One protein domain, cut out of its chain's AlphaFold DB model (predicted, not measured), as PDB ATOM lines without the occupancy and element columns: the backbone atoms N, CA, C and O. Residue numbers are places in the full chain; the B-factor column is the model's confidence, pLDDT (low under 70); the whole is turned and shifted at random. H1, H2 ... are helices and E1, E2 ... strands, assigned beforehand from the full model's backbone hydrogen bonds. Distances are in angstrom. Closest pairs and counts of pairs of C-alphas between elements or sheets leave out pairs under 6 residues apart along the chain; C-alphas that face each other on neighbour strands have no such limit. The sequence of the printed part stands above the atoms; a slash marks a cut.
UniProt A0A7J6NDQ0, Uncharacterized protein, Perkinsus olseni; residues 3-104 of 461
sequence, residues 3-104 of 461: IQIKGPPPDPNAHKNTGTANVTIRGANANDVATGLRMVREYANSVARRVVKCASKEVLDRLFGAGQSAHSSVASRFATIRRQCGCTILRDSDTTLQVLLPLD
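AT A GLANCE: This is residues 3 to 104 of the 461 residues of an uncharacterized protein of Perkinsus olseni (UniProt A0A7J6NDQ0). A loose rod of two lobes: at one end the hairpin E1 and E2 with the long helix H1 beside E2, and at the other a small three-stranded sheet, E3, E5 and E4, with H2 and H3 grazing it. H1 leads from the one lobe to the other through a tight link into E3, and the hairpin's long loop, residues 7 to 21, has no named element. The printed part has 102 residues with three named helices and five named strands, in the order E1 E2 H1 E3 H2 H3 E4 E5, and its class is mixed, helices and strands. Both sheets, E1 - E2 and E3 - E5 - E4, are antiparallel. The whole is loose, with a radius of gyration of the C-alphas of 17.0 A and spans of 57 by 28 by 22 A.

HOW THE PARTS SIT: E1, residues 3 to 6, and E2, residues 22 to 26, form a hairpin, antiparallel at 153 degrees, with N 4 and O 24 2.8 A apart, within hydrogen-bond range. The closest C-alphas of E2 and H1, residues 30 to 45, are those of Ile 25 and Val 33, 6.0 A apart. E3, residues 47 to 53, is an edge strand, antiparallel at 160 degrees to E5, residues 96 to 102; N 50 and O 99 are 3.0 A apart, within hydrogen-bond range. E4, residues 88 to 91, is the other edge strand and makes a hairpin with E5, antiparallel at 158 degrees, with N 90 and O 98 2.8 A apart, within hydrogen-bond range. H1 is not on this sheet. H2, residues 57 to 63, only grazes it with residues 57 to 61, and H3, residues 72 to 84, only grazes it with residues 78 to 82. H2 touches H3, which meets it with residues 74 to 78 alone; the closest C-alphas are those of Leu 63 and Ala 75, 5.1 A apart, and the lines are only just about perpendicular, at 71 degrees. E3, H2, H3 and E4 make a split strand-helix-strand unit, two strands running the same way with E5 between them, and its crossover is right-handed. Every O i to N i+4 pair is within hydrogen-bond range in H1, H2 and H3.

IN THESE COORDINATES: E1 begins at C-alpha 3, (-11.019, -45.716, -54.812). H1 is 22.4 A long and ends at C-alpha 45, (-10.527, -37.316, -39.808). E3 is 19.0 A long, H3 18.4 A, and E5 19.5 A, ending at C-alpha 102, (-12.866, -45.729, -36.410).

THE WHOLE: The C-alphas farthest apart, those of Asn 29 and Ala 70, are 57.0 A apart. The printed part has no cut, and the link from E1 to E2 is long. Mean pLDDT of the printed part is 82.9; residues 7 to 20 and 67 to 72 are under 70.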
ATOM      1  N   ILE A   3     -12.152 -46.060 -55.676       81.31
ATOM      2  CA  ILE A   3     -11.019 -45.716 -54.812       81.31
ATOM      3  C   ILE A   3     -10.062 -46.908 -54.815       81.31
ATOM      4  O   ILE A   3     -10.411 -47.993 -54.361       81.31
ATOM      5  N   GLN A   4      -8.860 -46.718 -55.354       82.50
ATOM      6  CA  GLN A   4      -7.765 -47.679 -55.267       82.50
ATOM      7  C   GLN A   4      -6.734 -47.173 -54.267       82.50
ATOM      8  O   GLN A   4      -6.058 -46.176 -54.510       82.50
ATOM      9  N   ILE A   5      -6.574 -47.887 -53.159       78.75
ATOM     10  CA  ILE A   5      -5.488 -47.645 -52.213       78.75
ATOM     11  C   ILE A   5      -4.336 -48.561 -52.624       78.75
ATOM     12  O   ILE A   5      -4.400 -49.771 -52.416       78.75
ATOM     13  N   LYS A   6      -3.298 -47.998 -53.248       76.12
ATOM     14  CA  LYS A   6      -2.045 -48.716 -53.505       76.12
ATOM     15  C   LYS A   6      -1.075 -48.381 -52.379       76.12
ATOM     16  O   LYS A   6      -0.395 -47.357 -52.409       76.12
ATOM     17  N   GLY A   7      -1.061 -49.235 -51.361       67.00
ATOM     18  CA  GLY A   7       0.036 -49.271 -50.400       67.00
ATOM     19  C   GLY A   7       1.241 -50.008 -50.995       67.00
ATOM     20  O   GLY A   7       1.060 -50.806 -51.921       67.00
ATOM     21  N   PRO A   8       2.462 -49.772 -50.486       65.75
ATOM     22  CA  PRO A   8       3.546 -50.723 -50.704       65.75
ATOM     23  C   PRO A   8       3.071 -52.124 -50.274       65.75
ATOM     24  O   PRO A   8       2.269 -52.222 -49.336       65.75
ATOM     25  N   PRO A   9       3.494 -53.200 -50.965       64.81
ATOM     26  CA  PRO A   9       3.148 -54.552 -50.543       64.81
ATOM     27  C   PRO A   9       3.527 -54.711 -49.064       64.81
ATOM     28  O   PRO A   9       4.584 -54.210 -48.673       64.81
ATOM     29  N   PRO A  10       2.668 -55.332 -48.232       57.56
ATOM     30  CA  PRO A  10       2.970 -55.528 -46.825       57.56
ATOM     31  C   PRO A  10       4.227 -56.388 -46.747       57.56
ATOM     32  O   PRO A  10       4.177 -57.586 -47.010       57.56
ATOM     33  N   ASP A  11       5.361 -55.761 -46.451       61.03
ATOM     34  CA  ASP A  11       6.588 -56.489 -46.194       61.03
ATOM     35  C   ASP A  11       6.407 -57.173 -44.831       61.03
ATOM     36  O   ASP A  11       6.275 -56.478 -43.816       61.03
ATOM     37  N   PRO A  12       6.348 -58.517 -44.779       54.72
ATOM     38  CA  PRO A  12       6.122 -59.243 -43.534       54.72
ATOM     39  C   PRO A  12       7.227 -58.995 -42.496       54.72
ATOM     40  O   PRO A  12       7.010 -59.254 -41.314       54.72
ATOM     41  N   ASN A  13       8.380 -58.457 -42.916       53.31
ATOM     42  CA  ASN A  13       9.522 -58.164 -42.056       53.31
ATOM     43  C   ASN A  13       9.695 -56.665 -41.746       53.31
ATOM     44  O   ASN A  13      10.523 -56.304 -40.907       53.31
ATOM     45  N   ALA A  14       8.922 -55.770 -42.371       56.16
ATOM     46  CA  ALA A  14       9.020 -54.342 -42.089       56.16
ATOM     47  C   ALA A  14       8.279 -53.993 -40.789       56.16
ATOM     48  O   ALA A  14       7.077 -53.738 -40.764       56.16
ATOM     49  N   HIS A  15       9.022 -53.884 -39.686       51.91
ATOM     50  CA  HIS A  15       8.501 -53.417 -38.392       51.91
ATOM     51  C   HIS A  15       8.033 -51.945 -38.386       51.91
ATOM     52  O   HIS A  15       7.545 -51.456 -37.366       51.91
ATOM     53  N   LYS A  16       8.184 -51.226 -39.506       54.00
ATOM     54  CA  LYS A  16       7.756 -49.839 -39.699       54.00
ATOM     55  C   LYS A  16       6.893 -49.751 -40.956       54.00
ATOM     56  O   LYS A  16       7.412 -49.659 -42.062       54.00
ATOM     57  N   ASN A  17       5.573 -49.721 -40.784       53.72
ATOM     58  CA  ASN A  17       4.645 -49.317 -41.844       53.72
ATOM     59  C   ASN A  17       4.613 -47.781 -41.921       53.72
ATOM     60  O   ASN A  17       3.596 -47.144 -41.676       53.72
ATOM     61  N   THR A  18       5.754 -47.170 -42.240       55.28
ATOM     62  CA  THR A  18       5.841 -45.731 -42.550       55.28
ATOM     63  C   THR A  18       5.498 -45.445 -44.012       55.28
ATOM     64  O   THR A  18       5.725 -44.341 -44.501       55.28
ATOM     65  N   GLY A  19       4.986 -46.441 -44.741       58.91
ATOM     66  CA  GLY A  19       4.598 -46.292 -46.133       58.91
ATOM     67  C   GLY A  19       3.472 -45.276 -46.271       58.91
ATOM     68  O   GLY A  19       2.369 -45.484 -45.770       58.91
ATOM     69  N   THR A  20       3.730 -44.189 -46.991       65.44
ATOM     70  CA  THR A  20       2.667 -43.334 -47.511       65.44
ATOM     71  C   THR A  20       1.807 -44.173 -48.454       65.44
ATOM     72  O   THR A  20       2.277 -44.613 -49.504       65.44
ATOM     73  N   ALA A  21       0.558 -44.437 -48.072       73.00
ATOM     74  CA  ALA A  21      -0.390 -45.103 -48.951       73.00
ATOM     75  C   ALA A  21      -0.849 -44.112 -50.026       73.00
ATOM     76  O   ALA A  21      -1.434 -43.072 -49.717       73.00
ATOM     77  N   ASN A  22      -0.602 -44.438 -51.294       80.50
ATOM     78  CA  ASN A  22      -1.082 -43.623 -52.400       80.50
ATOM     79  C   ASN A  22      -2.543 -43.985 -52.674       80.50
ATOM     80  O   ASN A  22      -2.858 -45.063 -53.186       80.50
ATOM     81  N   VAL A  23      -3.450 -43.075 -52.321       84.69
ATOM     82  CA  VAL A  23      -4.880 -43.214 -52.602       84.69
ATOM     83  C   VAL A  23      -5.158 -42.631 -53.984       84.69
ATOM     84  O   VAL A  23      -5.111 -41.422 -54.188       84.69
ATOM     85  N   THR A  24      -5.437 -43.500 -54.952       89.12
ATOM     86  CA  THR A  24      -5.857 -43.110 -56.300       89.12
ATOM     87  C   THR A  24      -7.379 -43.122 -56.368       89.12
ATOM     88  O   THR A  24      -8.001 -44.170 -56.207       89.12
ATOM     89  N   ILE A  25      -7.991 -41.969 -56.630       90.62
ATOM     90  CA  ILE A  25      -9.447 -41.823 -56.745       90.62
ATOM     91  C   ILE A  25      -9.789 -41.606 -58.219       90.62
ATOM     92  O   ILE A  25      -9.323 -40.646 -58.826       90.62
ATOM     93  N   ARG A  26     -10.584 -42.505 -58.806       91.25
ATOM     94  CA  ARG A  26     -11.044 -42.431 -60.200       91.25
ATOM     95  C   ARG A  26     -12.547 -42.165 -60.238       91.25
ATOM     96  O   ARG A  26     -13.337 -42.945 -59.710       91.25
ATOM     97  N   GLY A  27     -12.954 -41.068 -60.861       93.31
ATOM     98  CA  GLY A  27     -14.355 -40.692 -61.070       93.31
ATOM     99  C   GLY A  27     -14.680 -40.599 -62.557       93.31
ATOM    100  O   GLY A  27     -13.758 -40.465 -63.357       93.31
ATOM    101  N   ALA A  28     -15.964 -40.675 -62.922       91.50
ATOM    102  CA  ALA A  28     -16.375 -40.399 -64.301       91.50
ATOM    103  C   ALA A  28     -16.210 -38.902 -64.604       91.50
ATOM    104  O   ALA A  28     -15.752 -38.527 -65.679       91.50
ATOM    105  N   ASN A  29     -16.498 -38.061 -63.600       95.00
ATOM    106  CA  ASN A  29     -16.449 -36.606 -63.689       95.00
ATOM    107  C   ASN A  29     -15.574 -36.015 -62.562       95.00
ATOM    108  O   ASN A  29     -15.384 -36.643 -61.516       95.00
ATOM    109  N   ALA A  30     -15.094 -34.773 -62.714       91.69
ATOM    110  CA  ALA A  30     -14.297 -34.083 -61.684       91.69
ATOM    111  C   ALA A  30     -15.026 -33.976 -60.325       91.69
ATOM    112  O   ALA A  30     -14.404 -34.117 -59.271       91.69
ATOM    113  N   ASN A  31     -16.356 -33.821 -60.350       92.81
ATOM    114  CA  ASN A  31     -17.196 -33.781 -59.148       92.81
ATOM    115  C   ASN A  31     -17.178 -35.104 -58.363       92.81
ATOM    116  O   ASN A  31     -17.183 -35.086 -57.130       92.81
ATOM    117  N   ASP A  32     -17.092 -36.251 -59.044       91.19
ATOM    118  CA  ASP A  32     -17.014 -37.561 -58.387       91.19
ATOM    119  C   ASP A  32     -15.678 -37.738 -57.667       91.19
ATOM    120  O   ASP A  32     -15.627 -38.292 -56.566       91.19
ATOM    121  N   VAL A  33     -14.590 -37.265 -58.285       91.50
ATOM    122  CA  VAL A  33     -13.244 -37.301 -57.698       91.50
ATOM    123  C   VAL A  33     -13.183 -36.391 -56.477       91.50
ATOM    124  O   VAL A  33     -12.713 -36.821 -55.426       91.50
ATOM    125  N   ALA A  34     -13.711 -35.167 -56.579       91.56
ATOM    126  CA  ALA A  34     -13.781 -34.232 -55.458       91.56
ATOM    127  C   ALA A  34     -14.609 -34.800 -54.292       91.56
ATOM    128  O   ALA A  34     -14.183 -34.728 -53.138       91.56
ATOM    129  N   THR A  35     -15.746 -35.436 -54.591       92.88
ATOM    130  CA  THR A  35     -16.592 -36.101 -53.588       92.88
ATOM    131  C   THR A  35     -15.864 -37.274 -52.936       92.88
ATOM    132  O   THR A  35     -15.840 -37.373 -51.712       92.88
ATOM    133  N   GLY A  36     -15.202 -38.126 -53.726       90.69
ATOM    134  CA  GLY A  36     -14.404 -39.234 -53.201       90.69
ATOM    135  C   GLY A  36     -13.255 -38.753 -52.314       90.69
ATOM    136  O   GLY A  36     -13.016 -39.316 -51.249       90.69
ATOM    137  N   LEU A  37     -12.574 -37.673 -52.700       90.94
ATOM    138  CA  LEU A  37     -11.479 -37.094 -51.922       90.94
ATOM    139  C   LEU A  37     -11.976 -36.472 -50.612       90.94
ATOM    140  O   LEU A  37     -11.314 -36.612 -49.581       90.94
ATOM    141  N   ARG A  38     -13.161 -35.847 -50.627       91.88
ATOM    142  CA  ARG A  38     -13.841 -35.384 -49.412       91.88
ATOM    143  C   ARG A  38     -14.175 -36.554 -48.491       91.88
ATOM    144  O   ARG A  38     -13.813 -36.486 -47.326       91.88
ATOM    145  N   MET A  39     -14.752 -37.638 -49.013       88.81
ATOM    146  CA  MET A  39     -15.067 -38.836 -48.220       88.81
ATOM    147  C   MET A  39     -13.818 -39.474 -47.603       88.81
ATOM    148  O   MET A  39     -13.844 -39.850 -46.439       88.81
ATOM    149  N   VAL A  40     -12.707 -39.567 -48.343       89.19
ATOM    150  CA  VAL A  40     -11.443 -40.102 -47.805       89.19
ATOM    151  C   VAL A  40     -10.886 -39.201 -46.700       89.19
ATOM    152  O   VAL A  40     -10.413 -39.713 -45.691       89.19
ATOM    153  N   ARG A  41     -10.957 -37.871 -46.856       87.50
ATOM    154  CA  ARG A  41     -10.542 -36.923 -45.807       87.50
ATOM    155  C   ARG A  41     -11.454 -36.976 -44.587       87.50
ATOM    156  O   ARG A  41     -10.949 -37.001 -43.475       87.50
ATOM    157  N   GLU A  42     -12.769 -37.004 -44.786       86.81
ATOM    158  CA  GLU A  42     -13.751 -37.151 -43.708       86.81
ATOM    159  C   GLU A  42     -13.528 -38.463 -42.959       86.81
ATOM    160  O   GLU A  42     -13.447 -38.446 -41.736       86.81
ATOM    161  N   TYR A  43     -13.307 -39.569 -43.675       85.44
ATOM    162  CA  TYR A  43     -12.979 -40.853 -43.067       85.44
ATOM    163  C   TYR A  43     -11.654 -40.798 -42.295       85.44
ATOM    164  O   TYR A  43     -11.603 -41.198 -41.137       85.44
ATOM    165  N   ALA A  44     -10.591 -40.236 -42.881       84.00
ATOM    166  CA  ALA A  44      -9.304 -40.078 -42.202       84.00
ATOM    167  C   ALA A  44      -9.408 -39.212 -40.932       84.00
ATOM    168  O   ALA A  44      -8.755 -39.506 -39.934       84.00
ATOM    169  N   ASN A  45     -10.258 -38.182 -40.956       84.56
ATOM    170  CA  ASN A  45     -10.527 -37.316 -39.808       84.56
ATOM    171  C   ASN A  45     -11.487 -37.953 -38.790       84.56
ATOM    172  O   ASN A  45     -11.483 -37.551 -37.631       84.56
ATOM    173  N   SER A  46     -12.289 -38.942 -39.199       85.75
ATOM    174  CA  SER A  46     -13.186 -39.702 -38.317       85.75
ATOM    175  C   SER A  46     -12.473 -40.792 -37.512       85.75
ATOM    176  O   SER A  46     -13.093 -41.469 -36.707       85.75
ATOM    177  N   VAL A  47     -11.168 -40.998 -37.691       88.00
ATOM    178  CA  VAL A  47     -10.432 -41.978 -36.885       88.00
ATOM    179  C   VAL A  47      -9.924 -41.311 -35.610       88.00
ATOM    180  O   VAL A  47      -9.077 -40.415 -35.658       88.00
ATOM    181  N   ALA A  48     -10.391 -41.783 -34.452       88.31
ATOM    182  CA  ALA A  48      -9.807 -41.405 -33.172       88.31
ATOM    183  C   ALA A  48      -8.362 -41.899 -33.125       88.31
ATOM    184  O   ALA A  48      -8.096 -43.100 -33.215       88.31
ATOM    185  N   ARG A  49      -7.423 -40.967 -32.950       92.06
ATOM    186  CA  ARG A  49      -6.004 -41.272 -32.765       92.06
ATOM    187  C   ARG A  49      -5.586 -40.958 -31.337       92.06
ATOM    188  O   ARG A  49      -5.689 -39.819 -30.876       92.06
ATOM    189  N   ARG A  50      -5.051 -41.965 -30.650       95.25
ATOM    190  CA  ARG A  50      -4.375 -41.814 -29.357       95.25
ATOM    191  C   ARG A  50      -2.931 -42.273 -29.491       95.25
ATOM    192  O   ARG A  50      -2.648 -43.265 -30.158       95.25
ATOM    193  N   VAL A  51      -2.010 -41.530 -28.884       95.06
ATOM    194  CA  VAL A  51      -0.576 -41.842 -28.918       95.06
ATOM    195  C   VAL A  51      -0.139 -42.301 -27.536       95.06
ATOM    196  O   VAL A  51      -0.301 -41.569 -26.561       95.06
ATOM    197  N   VAL A  52       0.446 -43.493 -27.459       96.50
ATOM    198  CA  VAL A  52       1.054 -44.031 -26.240       96.50
ATOM    199  C   VAL A  52       2.570 -43.979 -26.389       96.50
ATOM    200  O   VAL A  52       3.138 -44.539 -27.329       96.50
ATOM    201  N   LYS A  53       3.234 -43.275 -25.469       95.88
ATOM    202  CA  LYS A  53       4.697 -43.183 -25.427       95.88
ATOM    203  C   LYS A  53       5.263 -44.374 -24.655       95.88
ATOM    204  O   LYS A  53       4.787 -44.699 -23.575       95.88
ATOM    205  N   CYS A  54       6.292 -44.993 -25.211       93.69
ATOM    206  CA  CYS A  54       7.058 -46.080 -24.617       93.69
ATOM    207  C   CYS A  54       8.432 -45.559 -24.187       93.69
ATOM    208  O   CYS A  54       8.999 -44.677 -24.832       93.69
ATOM    209  N   ALA A  55       8.988 -46.122 -23.114       89.88
ATOM    210  CA  ALA A  55      10.279 -45.688 -22.581       89.88
ATOM    211  C   ALA A  55      11.463 -46.023 -23.510       89.88
ATOM    212  O   ALA A  55      12.428 -45.264 -23.570       89.88
ATOM    213  N   SER A  56      11.405 -47.147 -24.233       91.31
ATOM    214  CA  SER A  56      12.466 -47.571 -25.150       91.31
ATOM    215  C   SER A  56      11.943 -48.458 -26.284       91.31
ATOM    216  O   SER A  56      10.847 -49.021 -26.208       91.31
ATOM    217  N   LYS A  57      12.772 -48.615 -27.323       91.38
ATOM    218  CA  LYS A  57      12.523 -49.510 -28.461       91.38
ATOM    219  C   LYS A  57      12.352 -50.970 -28.039       91.38
ATOM    220  O   LYS A  57      11.501 -51.668 -28.574       91.38
ATOM    221  N   GLU A  58      13.106 -51.412 -27.038       87.50
ATOM    222  CA  GLU A  58      13.046 -52.789 -26.537       87.50
ATOM    223  C   GLU A  58      11.690 -53.123 -25.911       87.50
ATOM    224  O   GLU A  58      11.188 -54.231 -26.079       87.50
ATOM    225  N   VAL A  59      11.070 -52.164 -25.211       89.19
ATOM    226  CA  VAL A  59       9.721 -52.330 -24.640       89.19
ATOM    227  C   VAL A  59       8.701 -52.563 -25.752       89.19
ATOM    228  O   VAL A  59       7.857 -53.452 -25.658       89.19
ATOM    229  N   LEU A  60       8.828 -51.804 -26.839       90.50
ATOM    230  CA  LEU A  60       8.030 -51.959 -28.049       90.50
ATOM    231  C   LEU A  60       8.238 -53.327 -28.705       90.50
ATOM    232  O   LEU A  60       7.268 -54.023 -28.998       90.50
ATOM    233  N   ASP A  61       9.488 -53.745 -28.886       88.69
ATOM    234  CA  ASP A  61       9.810 -55.039 -29.493       88.69
ATOM    235  C   ASP A  61       9.274 -56.210 -28.639       88.69
ATOM    236  O   ASP A  61       8.783 -57.201 -29.187       88.69
ATOM    237  N   ARG A  62       9.260 -56.075 -27.302       86.44
ATOM    238  CA  ARG A  62       8.625 -57.038 -26.380       86.44
ATOM    239  C   ARG A  62       7.102 -57.080 -26.519       86.44
ATOM    240  O   ARG A  62       6.539 -58.171 -26.522       86.44
ATOM    241  N   LEU A  63       6.438 -55.929 -26.655       88.25
ATOM    242  CA  LEU A  63       4.979 -55.854 -26.841       88.25
ATOM    243  C   LEU A  63       4.527 -56.549 -28.130       88.25
ATOM    244  O   LEU A  63       3.514 -57.247 -28.127       88.25
ATOM    245  N   PHE A  64       5.296 -56.408 -29.213       87.88
ATOM    246  CA  PHE A  64       5.002 -57.044 -30.501       87.88
ATOM    247  C   PHE A  64       5.550 -58.473 -30.642       87.88
ATOM    248  O   PHE A  64       5.345 -59.096 -31.681       87.88
ATOM    249  N   GLY A  65       6.231 -59.010 -29.624       81.50
ATOM    250  CA  GLY A  65       6.793 -60.363 -29.663       81.50
ATOM    251  C   GLY A  65       7.970 -60.532 -30.631       81.50
ATOM    252  O   GLY A  65       8.277 -61.655 -31.019       81.50
ATOM    253  N   ALA A  66       8.644 -59.444 -31.016       70.81
ATOM    254  CA  ALA A  66       9.771 -59.465 -31.953       70.81
ATOM    255  C   ALA A  66      11.097 -59.950 -31.319       70.81
ATOM    256  O   ALA A  66      12.110 -60.052 -32.005       70.81
ATOM    257  N   GLY A  67      11.110 -60.279 -30.021       63.75
ATOM    258  CA  GLY A  67      12.266 -60.850 -29.323       63.75
ATOM    259  C   GLY A  67      11.982 -62.255 -28.789       63.75
ATOM    260  O   GLY A  67      10.939 -62.478 -28.181       63.75
ATOM    261  N   GLN A  68      12.938 -63.183 -28.928       58.44
ATOM    262  CA  GLN A  68      12.872 -64.593 -28.480       58.44
ATOM    263  C   GLN A  68      12.723 -64.801 -26.951       58.44
ATOM    264  O   GLN A  68      12.906 -65.905 -26.440       58.44
ATOM    265  N   SER A  69      12.428 -63.753 -26.182       54.94
ATOM    266  CA  SER A  69      12.394 -63.815 -24.721       54.94
ATOM    267  C   SER A  69      11.018 -64.227 -24.181       54.94
ATOM    268  O   SER A  69       9.982 -63.939 -24.775       54.94
ATOM    269  N   ALA A  70      11.028 -64.885 -23.021       53.88
ATOM    270  CA  ALA A  70       9.941 -65.619 -22.364       53.88
ATOM    271  C   ALA A  70       8.676 -64.822 -21.947       53.88
ATOM    272  O   ALA A  70       7.907 -65.283 -21.104       53.88
ATOM    273  N   HIS A  71       8.417 -63.647 -22.523       61.50
ATOM    274  CA  HIS A  71       7.261 -62.802 -22.211       61.50
ATOM    275  C   HIS A  71       6.093 -63.012 -23.191       61.50
ATOM    276  O   HIS A  71       5.424 -62.058 -23.588       61.50
ATOM    277  N   SER A  72       5.803 -64.266 -23.561       66.38
ATOM    278  CA  SER A  72       4.669 -64.609 -24.441       66.38
ATOM    279  C   SER A  72       3.312 -64.132 -23.900       66.38
ATOM    280  O   SER A  72       2.371 -63.928 -24.670       66.38
ATOM    281  N   SER A  73       3.207 -63.884 -22.589       79.12
ATOM    282  CA  SER A  73       1.998 -63.352 -21.961       79.12
ATOM    283  C   SER A  73       1.673 -61.916 -22.377       79.12
ATOM    284  O   SER A  73       0.497 -61.599 -22.546       79.12
ATOM    285  N   VAL A  74       2.678 -61.055 -22.580       84.88
ATOM    286  CA  VAL A  74       2.454 -59.630 -22.881       84.88
ATOM    287  C   VAL A  74       1.931 -59.467 -24.306       84.88
ATOM    288  O   VAL A  74       0.895 -58.838 -24.507       84.88
ATOM    289  N   ALA A  75       2.578 -60.110 -25.282       84.88
ATOM    290  CA  ALA A  75       2.139 -60.077 -26.677       84.88
ATOM    291  C   ALA A  75       0.735 -60.686 -26.861       84.88
ATOM    292  O   ALA A  75      -0.084 -60.166 -27.620       84.88
ATOM    293  N   SER A  76       0.412 -61.752 -26.117       87.31
ATOM    294  CA  SER A  76      -0.926 -62.362 -26.125       87.31
ATOM    295  C   SER A  76      -2.002 -61.430 -25.548       87.31
ATOM    296  O   SER A  76      -3.069 -61.262 -26.147       87.31
ATOM    297  N   ARG A  77      -1.718 -60.751 -24.424       89.06
ATOM    298  CA  ARG A  77      -2.620 -59.730 -23.854       89.06
ATOM    299  C   ARG A  77      -2.802 -58.553 -24.807       89.06
ATOM    300  O   ARG A  77      -3.930 -58.126 -25.028       89.06
ATOM    301  N   PHE A  78      -1.726 -58.098 -25.438       88.38
ATOM    302  CA  PHE A  78      -1.771 -57.029 -26.433       88.38
ATOM    303  C   PHE A  78      -2.646 -57.401 -27.644       88.38
ATOM    304  O   PHE A  78      -3.500 -56.623 -28.070       88.38
ATOM    305  N   ALA A  79      -2.519 -58.633 -28.149       88.25
ATOM    306  CA  ALA A  79      -3.391 -59.158 -29.200       88.25
ATOM    307  C   ALA A  79      -4.856 -59.289 -28.747       88.25
ATOM    308  O   ALA A  79      -5.767 -59.117 -29.556       88.25
ATOM    309  N   THR A  80      -5.089 -59.579 -27.465       93.31
ATOM    310  CA  THR A  80      -6.433 -59.675 -26.882       93.31
ATOM    311  C   THR A  80      -7.106 -58.306 -26.816       93.31
ATOM    312  O   THR A  80      -8.229 -58.189 -27.295       93.31
ATOM    313  N   ILE A  81      -6.404 -57.265 -26.349       93.44
ATOM    314  CA  ILE A  81      -6.907 -55.877 -26.343       93.44
ATOM    315  C   ILE A  81      -7.300 -55.450 -27.761       93.44
ATOM    316  O   ILE A  81      -8.394 -54.929 -27.972       93.44
ATOM    317  N   ARG A  82      -6.454 -55.761 -28.753       91.06
ATOM    318  CA  ARG A  82      -6.729 -55.468 -30.168       91.06
ATOM    319  C   ARG A  82      -8.032 -56.110 -30.662       91.06
ATOM    320  O   ARG A  82      -8.772 -55.481 -31.409       91.06
ATOM    321  N   ARG A  83      -8.306 -57.360 -30.268       91.69
ATOM    322  CA  ARG A  83      -9.536 -58.078 -30.654       91.69
ATOM    323  C   ARG A  83     -10.761 -57.582 -29.893       91.69
ATOM    324  O   ARG A  83     -11.820 -57.486 -30.493       91.69
ATOM    325  N   GLN A  84     -10.618 -57.304 -28.600       93.25
ATOM    326  CA  GLN A  84     -11.725 -56.888 -27.737       93.25
ATOM    327  C   GLN A  84     -12.213 -55.480 -28.068       93.25
ATOM    328  O   GLN A  84     -13.413 -55.274 -28.159       93.25
ATOM    329  N   CYS A  85     -11.294 -54.539 -28.290       90.50
ATOM    330  CA  CYS A  85     -11.641 -53.135 -28.521       90.50
ATOM    331  C   CYS A  85     -11.835 -52.796 -30.007       90.50
ATOM    332  O   CYS A  85     -12.056 -51.640 -30.340       90.50
ATOM    333  N   GLY A  86     -11.623 -53.749 -30.927       89.75
ATOM    334  CA  GLY A  86     -11.666 -53.496 -32.376       89.75
ATOM    335  C   GLY A  86     -10.637 -52.473 -32.885       89.75
ATOM    336  O   GLY A  86     -10.682 -52.067 -34.046       89.75
ATOM    337  N   CYS A  87      -9.696 -52.040 -32.042       91.94
ATOM    338  CA  CYS A  87      -8.736 -51.003 -32.384       91.94
ATOM    339  C   CYS A  87      -7.600 -51.550 -33.256       91.94
ATOM    340  O   CYS A  87      -7.140 -52.685 -33.102       91.94
ATOM    341  N   THR A  88      -7.073 -50.709 -34.138       91.00
ATOM    342  CA  THR A  88      -5.831 -50.984 -34.859       91.00
ATOM    343  C   THR A  88      -4.681 -50.306 -34.133       91.00
ATOM    344  O   THR A  88      -4.661 -49.087 -33.995       91.00
ATOM    345  N   ILE A  89      -3.712 -51.096 -33.671       92.81
ATOM    346  CA  ILE A  89      -2.524 -50.571 -32.995       92.81
ATOM    347  C   ILE A  89      -1.358 -50.601 -33.975       92.81
ATOM    348  O   ILE A  89      -1.008 -51.661 -34.500       92.81
ATOM    349  N   LEU A  90      -0.771 -49.436 -34.229       91.50
ATOM    350  CA  LEU A  90       0.347 -49.247 -35.144       91.50
ATOM    351  C   LEU A  90       1.576 -48.756 -34.384       91.50
ATOM    352  O   LEU A  90       1.482 -47.968 -33.443       91.50
ATOM    353  N   ARG A  91       2.750 -49.199 -34.830       91.62
ATOM    354  CA  ARG A  91       4.028 -48.634 -34.402       91.62
ATOM    355  C   ARG A  91       4.337 -47.423 -35.273       91.62
ATOM    356  O   ARG A  91       4.521 -47.568 -36.475       91.62
ATOM    357  N   ASP A  92       4.371 -46.251 -34.655       90.94
ATOM    358  CA  ASP A  92       4.600 -44.977 -35.342       90.94
ATOM    359  C   ASP A  92       6.089 -44.625 -35.380       90.94
ATOM    360  O   ASP A  92       6.649 -44.308 -36.425       90.94
ATOM    361  N   SER A  93       6.764 -44.772 -34.240       90.88
ATOM    362  CA  SER A  93       8.211 -44.597 -34.126       90.88
ATOM    363  C   SER A  93       8.838 -45.706 -33.280       90.88
ATOM    364  O   SER A  93       8.184 -46.675 -32.888       90.88
ATOM    365  N   ASP A  94      10.131 -45.584 -32.981       89.44
ATOM    366  CA  ASP A  94      10.817 -46.506 -32.075       89.44
ATOM    367  C   ASP A  94      10.415 -46.334 -30.604       89.44
ATOM    368  O   ASP A  94      10.806 -47.156 -29.783       89.44
ATOM    369  N   THR A  95       9.625 -45.312 -30.261       93.38
ATOM    370  CA  THR A  95       9.150 -45.063 -28.889       93.38
ATOM    371  C   THR A  95       7.671 -44.691 -28.814       93.38
ATOM    372  O   THR A  95       7.178 -44.381 -27.733       93.38
ATOM    373  N   THR A  96       6.924 -44.719 -29.921       94.50
ATOM    374  CA  THR A  96       5.502 -44.343 -29.926       94.50
ATOM    375  C   THR A  96       4.622 -45.386 -30.604       94.50
ATOM    376  O   THR A  96       4.915 -45.883 -31.693       94.50
ATOM    377  N   LEU A  97       3.507 -45.686 -29.939       94.88
ATOM    378  CA  LEU A  97       2.391 -46.476 -30.443       94.88
ATOM    379  C   LEU A  97       1.231 -45.546 -30.783       94.88
ATOM    380  O   LEU A  97       0.918 -44.635 -30.015       94.88
ATOM    381  N   GLN A  98       0.565 -45.803 -31.900       94.25
ATOM    382  CA  GLN A  98      -0.718 -45.197 -32.233       94.25
ATOM    383  C   GLN A  98      -1.821 -46.227 -32.070       94.25
ATOM    384  O   GLN A  98      -1.765 -47.302 -32.662       94.25
ATOM    385  N   VAL A  99      -2.839 -45.872 -31.298       94.69
ATOM    386  CA  VAL A  99      -4.092 -46.615 -31.207       94.69
ATOM    387  C   VAL A  99      -5.104 -45.876 -32.068       94.69
ATOM    388  O   VAL A  99      -5.369 -44.692 -31.841       94.69
ATOM    389  N   LEU A 100      -5.604 -46.568 -33.087       92.62
ATOM    390  CA  LEU A 100      -6.576 -46.066 -34.044       92.62
ATOM    391  C   LEU A 100      -7.893 -46.810 -33.847       92.62
ATOM    392  O   LEU A 100      -7.917 -48.043 -33.888       92.62
ATOM    393  N   LEU A 101      -8.980 -46.067 -33.673       91.06
ATOM    394  CA  LEU A 101     -10.335 -46.610 -33.661       91.06
ATOM    395  C   LEU A 101     -11.185 -45.803 -34.651       91.06
ATOM    396  O   LEU A 101     -11.154 -44.571 -34.586       91.06
ATOM    397  N   PRO A 102     -11.900 -46.445 -35.589       85.81
ATOM    398  CA  PRO A 102     -12.866 -45.729 -36.410       85.81
ATOM    399  C   PRO A 102     -13.971 -45.193 -35.493       85.81
ATOM    400  O   PRO A 102     -14.640 -45.975 -34.819       85.81
ATOM    401  N   LEU A 103     -14.130 -43.866 -35.418       77.38
ATOM    402  CA  LEU A 103     -15.299 -43.281 -34.772       77.38
ATOM    403  C   LEU A 103     -16.441 -43.382 -35.774       77.38
ATOM    404  O   LEU A 103     -16.618 -42.521 -36.639       77.38
ATOM    405  N   ASP A 104     -17.252 -44.419 -35.623       75.00
ATOM    406  CA  ASP A 104     -18.655 -44.240 -35.962       75.00
ATOM    407  C   ASP A 104     -19.240 -43.184 -35.008       75.00
ATOM    408  O   ASP A 104     -18.641 -42.860 -33.982       75.00
TER     409      ASP A 104